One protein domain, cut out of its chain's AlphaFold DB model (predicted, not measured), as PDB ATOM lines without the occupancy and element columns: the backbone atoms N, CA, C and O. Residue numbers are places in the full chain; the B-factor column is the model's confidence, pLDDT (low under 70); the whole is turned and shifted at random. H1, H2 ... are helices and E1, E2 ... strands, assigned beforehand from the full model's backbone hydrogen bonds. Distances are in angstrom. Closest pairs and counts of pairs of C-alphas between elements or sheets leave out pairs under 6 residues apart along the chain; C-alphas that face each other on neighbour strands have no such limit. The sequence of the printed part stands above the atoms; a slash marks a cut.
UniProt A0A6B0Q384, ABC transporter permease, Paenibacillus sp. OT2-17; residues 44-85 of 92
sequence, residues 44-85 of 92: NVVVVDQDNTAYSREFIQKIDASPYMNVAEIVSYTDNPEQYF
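Overview. This is residues 44 to 85 of the 92 residues of the protein "ABC transporter permease" of Paenibacillus sp. OT2-17 (UniProt A0A6B0Q384). A narrow ribbon of two parallel strands, E1 and E2, stands in the middle of a flat slab, with the helix H1 along one side of it and the short helix H2 on the other side. The chain runs out along E1, folds back through H1, and runs out again along E2 beside E1, before a turn leads to H2. The printed part has 42 residues with two named helices and two named strands, in the order E1, H1, E2, H2; the sheet has the order E1, E2 and is parallel, and the class is mixed, helices and strands. The whole is only just compact, close to loose, with a radius of gyration of the C-alphas of 10.6 A, and the C-alphas span 27 by 23 by 8 A.

Along the chain. E1 takes residues 44 to 48 and begins at C-alpha 44, at (-25.233, 21.869, -21.465); it is 13.4 A long from first to last C-alpha. H1, residues 54 to 64, is the longest helix and measures 15.5 A, from C-alpha 54 at (-13.387, 35.978, -33.918) to C-alpha 64. E2, residues 69 to 75, is the longest strand and measures 16.8 A. H2, residues 81 to 84, measures 5.8 A and ends at C-alpha 84, at (-33.368, 26.868, -22.979).

Arrangement. E1 and E2 are parallel neighbours, with 33 degrees between their directions. The C-alphas of Val 47 and Ile 74 face each other at 4.8 A. N 45 and O 70 are within hydrogen-bond range at 2.9 A, and so are N 72 and O 45, also at 2.9 A. E1, H1 and E2 form a strand-helix-strand unit, two parallel neighbour strands with a helix between them in the chain, and its crossover is right-handed. H1 and E2 have 6 pairs of C-alphas within 8 A, the closest those of Asp 64 and Asn 70, 4.7 A apart. H1 and E1 have 1 such pair, the C-alphas of Val 47 and Ile 60, 7.8 A apart. E1 and H2 also have 1 such pair, the C-alphas of Val 46 and Tyr 84, 7.0 A apart. H1 and H2 are apart. In H1 every O i to N i+4 pair is within hydrogen-bond range; H2 is too short for such a pair, and its 1 pair of O i and N i+3 is within range.

Size, cuts and confidence. The outline is flat, and the two C-alphas farthest apart, those of Pro 67 and Asp 79, are 29.7 A from each other. The first and last printed C-alphas, those of Asn 44 and Phe 85, are 10.1 A apart. The printed part has no cut, and the links E1 to H1, H1 to E2 and E2 to H2 are tight. The mean pLDDT of the printed part is 91.6, and no printed residue is under 70.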
ATOM      1  N   ASN A  44     -24.882  21.438 -20.119       87.25
ATOM      2  CA  ASN A  44     -25.233  21.869 -21.465       87.25
ATOM      3  C   ASN A  44     -25.592  23.355 -21.438       87.25
ATOM      4  O   ASN A  44     -26.574  23.749 -20.804       87.25
ATOM      5  N   VAL A  45     -24.795  24.172 -22.122       90.44
ATOM      6  CA  VAL A  45     -25.007  25.615 -22.239       90.44
ATOM      7  C   VAL A  45     -25.384  25.984 -23.669       90.44
ATOM      8  O   VAL A  45     -24.833  25.455 -24.634       90.44
ATOM      9  N   VAL A  46     -26.321  26.919 -23.797       93.00
ATOM     10  CA  VAL A  46     -26.701  27.529 -25.073       93.00
ATOM     11  C   VAL A  46     -26.106  28.928 -25.123       93.00
ATOM     12  O   VAL A  46     -26.251  29.703 -24.175       93.00
ATOM     13  N   VAL A  47     -25.418  29.252 -26.215       94.25
ATOM     14  CA  VAL A  47     -24.775  30.556 -26.398       94.25
ATOM     15  C   VAL A  47     -25.562  31.380 -27.407       94.25
ATOM     16  O   VAL A  47     -25.775  30.949 -28.536       94.25
ATOM     17  N   VAL A  48     -25.954  32.593 -27.017       94.12
ATOM     18  CA  VAL A  48     -26.530  33.581 -27.935       94.12
ATOM     19  C   VAL A  48     -25.411  34.501 -28.425       94.12
ATOM     20  O   VAL A  48     -24.961  35.368 -27.678       94.12
ATOM     21  N   ASP A  49     -24.953  34.311 -29.662       94.88
ATOM     22  CA  ASP A  49     -23.870  35.088 -30.279       94.88
ATOM     23  C   ASP A  49     -24.376  35.909 -31.479       94.88
ATOM     24  O   ASP A  49     -24.465  35.432 -32.614       94.88
ATOM     25  N   GLN A  50     -24.711  37.173 -31.215       93.50
ATOM     26  CA  GLN A  50     -25.203  38.107 -32.233       93.50
ATOM     27  C   GLN A  50     -24.095  38.603 -33.169       93.50
ATOM     28  O   GLN A  50     -24.343  38.804 -34.359       93.50
ATOM     29  N   ASP A  51     -22.883  38.823 -32.653       92.19
ATOM     30  CA  ASP A  51     -21.821  39.516 -33.387       92.19
ATOM     31  C   ASP A  51     -20.880  38.568 -34.144       92.19
ATOM     32  O   ASP A  51     -20.221  38.996 -35.097       92.19
ATOM     33  N   ASN A  52     -20.878  37.277 -33.789       91.12
ATOM     34  CA  ASN A  52     -20.118  36.210 -34.445       91.12
ATOM     35  C   ASN A  52     -18.631  36.562 -34.627       91.12
ATOM     36  O   ASN A  52     -17.979  36.154 -35.604       91.12
ATOM     37  N   THR A  53     -18.089  37.350 -33.698       96.75
ATOM     38  CA  THR A  53     -16.716  37.844 -33.759       96.75
ATOM     39  C   THR A  53     -15.695  36.710 -33.646       96.75
ATOM     40  O   THR A  53     -15.955  35.607 -33.173       96.75
ATOM     41  N   ALA A  54     -14.461  36.959 -34.096       96.75
ATOM     42  CA  ALA A  54     -13.387  35.978 -33.918       96.75
ATOM     43  C   ALA A  54     -13.124  35.686 -32.428       96.75
ATOM     44  O   ALA A  54     -12.834  34.549 -32.065       96.75
ATOM     45  N   TYR A  55     -13.275  36.708 -31.578       96.06
ATOM     46  CA  TYR A  55     -13.125  36.584 -30.133       96.06
ATOM     47  C   TYR A  55     -14.249  35.754 -29.502       96.06
ATOM     48  O   TYR A  55     -13.949  34.854 -28.716       96.06
ATOM     49  N   SER A  56     -15.518  35.992 -29.869       96.12
ATOM     50  CA  SER A  56     -16.645  35.206 -29.346       96.12
ATOM     51  C   SER A  56     -16.481  33.722 -29.679       96.12
ATOM     52  O   SER A  56     -16.592  32.882 -28.790       96.12
ATOM     53  N   ARG A  57     -16.082  33.386 -30.912       95.06
ATOM     54  CA  ARG A  57     -15.836  31.990 -31.313       95.06
ATOM     55  C   ARG A  57     -14.691  31.327 -30.554       95.06
ATOM     56  O   ARG A  57     -14.807  30.160 -30.192       95.06
ATOM     57  N   GLU A  58     -13.599  32.048 -30.297       96.56
ATOM     58  CA  GLU A  58     -12.495  31.526 -29.481       96.56
ATOM     59  C   GLU A  58     -12.947  31.274 -28.036       96.56
ATOM     60  O   GLU A  58     -12.589  30.265 -27.426       96.56
ATOM     61  N   PHE A  59     -13.761  32.172 -27.483       94.88
ATOM     62  CA  PHE A  59     -14.310  32.018 -26.143       94.88
ATOM     63  C   PHE A  59     -15.277  30.832 -26.049       94.88
ATOM     64  O   PHE A  59     -15.138  30.008 -25.147       94.88
ATOM     65  N   ILE A  60     -16.181  30.685 -27.021       95.62
ATOM     66  CA  ILE A  60     -17.097  29.542 -27.133       95.62
ATOM     67  C   ILE A  60     -16.314  28.230 -27.213       95.62
ATOM     68  O   ILE A  60     -16.629  27.291 -26.490       95.62
ATOM     69  N   GLN A  61     -15.239  28.173 -28.007       95.25
ATOM     70  CA  GLN A  61     -14.376  26.986 -28.073       95.25
ATOM     71  C   GLN A  61     -13.707  26.656 -26.737       95.25
ATOM     72  O   GLN A  61     -13.567  25.486 -26.396       95.25
ATOM     73  N   LYS A  62     -13.284  27.664 -25.965       94.75
ATOM     74  CA  LYS A  62     -12.706  27.433 -24.631       94.75
ATOM     75  C   LYS A  62     -13.739  26.901 -23.643       94.75
ATOM     76  O   LYS A  62     -13.380  26.093 -22.791       94.75
ATOM     77  N   ILE A  63     -14.986  27.357 -23.746       92.62
ATOM     78  CA  ILE A  63     -16.098  26.845 -22.939       92.62
ATOM     79  C   ILE A  63     -16.385  25.392 -23.314       92.62
ATOM     80  O   ILE A  63     -16.426  24.548 -22.427       92.62
ATOM     81  N   ASP A  64     -16.519  25.098 -24.606       92.94
ATOM     82  CA  ASP A  64     -16.845  23.755 -25.095       92.94
ATOM     83  C   ASP A  64     -15.739  22.727 -24.811       92.94
ATOM     84  O   ASP A  64     -16.002  21.561 -24.545       92.94
ATOM     85  N   ALA A  65     -14.478  23.169 -24.804       92.19
ATOM     86  CA  ALA A  65     -13.334  22.341 -24.427       92.19
ATOM     87  C   ALA A  65     -13.149  22.198 -22.903       92.19
ATOM     88  O   ALA A  65     -12.202  21.539 -22.457       92.19
ATOM     89  N   SER A  66     -13.985  22.848 -22.089       89.00
ATOM     90  CA  SER A  66     -13.879  22.782 -20.633       89.00
ATOM     91  C   SER A  66     -14.442  21.456 -20.097       89.00
ATOM     92  O   SER A  66     -15.390  20.914 -20.651       89.00
ATOM     93  N   PRO A  67     -13.911  20.925 -18.985       84.81
ATOM     94  CA  PRO A  67     -14.348  19.633 -18.450       84.81
ATOM     95  C   PRO A  67     -15.701  19.667 -17.718       84.81
ATOM     96  O   PRO A  67     -16.106  18.644 -17.182       84.81
ATOM     97  N   TYR A  68     -16.361  20.826 -17.629       83.19
ATOM     98  CA  TYR A  68     -17.587  21.004 -16.835       83.19
ATOM     99  C   TYR A  68     -18.788  21.474 -17.663       83.19
ATOM    100  O   TYR A  68     -19.926  21.396 -17.198       83.19
ATOM    101  N   MET A  69     -18.548  22.016 -18.859       87.25
ATOM    102  CA  MET A  69     -19.575  22.617 -19.705       87.25
ATOM    103  C   MET A  69     -19.406  22.155 -21.143       87.25
ATOM    104  O   MET A  69     -18.287  22.111 -21.648       87.25
ATOM    105  N   ASN A  70     -20.527  21.894 -21.804       90.69
ATOM    106  CA  ASN A  70     -20.589  21.595 -23.226       90.69
ATOM    107  C   ASN A  70     -21.485  22.621 -23.921       90.69
ATOM    108  O   ASN A  70     -22.572  22.936 -23.428       90.69
ATOM    109  N   VAL A  71     -21.033  23.150 -25.056       93.75
ATOM    110  CA  VAL A  71     -21.835  24.081 -25.850       93.75
ATOM    111  C   VAL A  71     -22.796  23.263 -26.706       93.75
ATOM    112  O   VAL A  71     -22.428  22.739 -27.755       93.75
ATOM    113  N   ALA A  72     -24.045  23.165 -26.251       91.75
ATOM    114  CA  ALA A  72     -25.074  22.365 -26.908       91.75
ATOM    115  C   ALA A  72     -25.604  23.039 -28.181       91.75
ATOM    116  O   ALA A  72     -25.905  22.369 -29.168       91.75
ATOM    117  N   GLU A  73     -25.717  24.369 -28.161       92.19
ATOM    118  CA  GLU A  73     -26.222  25.143 -29.289       92.19
ATOM    119  C   GLU A  73     -25.655  26.567 -29.284       92.19
ATOM    120  O   GLU A  73     -25.430  27.167 -28.229       92.19
ATOM    121  N   ILE A  74     -25.437  27.112 -30.481       94.00
ATOM    122  CA  ILE A  74     -25.074  28.512 -30.695       94.00
ATOM    123  C   ILE A  74     -26.163  29.125 -31.568       94.00
ATOM    124  O   ILE A  74     -26.352  28.705 -32.711       94.00
ATOM    125  N   VAL A  75     -26.862  30.125 -31.045       94.12
ATOM    126  CA  VAL A  75     -27.931  30.833 -31.753       94.12
ATOM    127  C   VAL A  75     -27.545  32.286 -31.955       94.12
ATOM    128  O   VAL A  75     -26.955  32.911 -31.080       94.12
ATOM    129  N   SER A  76     -27.890  32.868 -33.099       91.88
ATOM    130  CA  SER A  76     -27.583  34.283 -33.332       91.88
ATOM    131  C   SER A  76     -28.518  35.220 -32.570       91.88
ATOM    132  O   SER A  76     -28.158  36.359 -32.307       91.88
ATOM    133  N   TYR A  77     -29.726  34.770 -32.222       91.25
ATOM    134  CA  TYR A  77     -30.742  35.569 -31.539       91.25
ATOM    135  C   TYR A  77     -31.849  34.667 -30.970       91.25
ATOM    136  O   TYR A  77     -32.105  33.587 -31.505       91.25
ATOM    137  N   THR A  78     -32.516  35.106 -29.899       88.75
ATOM    138  CA  THR A  78     -33.720  34.459 -29.361       88.75
ATOM    139  C   THR A  78     -34.612  35.476 -28.645       88.75
ATOM    140  O   THR A  78     -34.137  36.235 -27.803       88.75
ATOM    141  N   ASP A  79     -35.907  35.485 -28.955       89.50
ATOM    142  CA  ASP A  79     -36.921  36.312 -28.278       89.50
ATOM    143  C   ASP A  79     -37.458  35.634 -27.008       89.50
ATOM    144  O   ASP A  79     -38.155  36.264 -26.215       89.50
ATOM    145  N   ASN A  80     -37.162  34.343 -26.822       89.00
ATOM    146  CA  ASN A  80     -37.656  33.536 -25.713       89.00
ATOM    147  C   ASN A  80     -36.521  32.681 -25.117       89.00
ATOM    148  O   ASN A  80     -36.404  31.502 -25.454       89.00
ATOM    149  N   PRO A  81     -35.655  33.255 -24.262       84.88
ATOM    150  CA  PRO A  81     -34.524  32.534 -23.677       84.88
ATOM    151  C   PRO A  81     -34.951  31.433 -22.694       84.88
ATOM    152  O   PRO A  81     -34.209  30.473 -22.506       84.88
ATOM    153  N   GLU A  82     -36.154  31.529 -22.116       86.38
ATOM    154  CA  GLU A  82     -36.667  30.569 -21.128       86.38
ATOM    155  C   GLU A  82     -36.837  29.159 -21.704       86.38
ATOM    156  O   GLU A  82     -36.756  28.173 -20.977       86.38
ATOM    157  N   GLN A  83     -36.993  29.036 -23.028       85.81
ATOM    158  CA  GLN A  83     -37.063  27.733 -23.696       85.81
ATOM    159  C   GLN A  83     -35.787  26.890 -23.518       85.81
ATOM    160  O   GLN A  83     -35.839  25.673 -23.682       85.81
ATOM    161  N   TYR A  84     -34.656  27.527 -23.193       85.88
ATOM    162  CA  TYR A  84     -33.368  26.868 -22.979       85.88
ATOM    163  C   TYR A  84     -33.073  26.587 -21.498       85.88
ATOM    164  O   TYR A  84     -32.047  25.981 -21.187       85.88
ATOM    165  N   PHE A  85     -33.930  27.021 -20.569       85.12
ATOM    166  CA  PHE A  85     -33.707  26.806 -19.140       85.12
ATOM    167  C   PHE A  85     -33.972  25.350 -18.748       85.12
ATOM    168  O   PHE A  85     -34.948  24.718 -19.152       85.12
TER     169      PHE A  85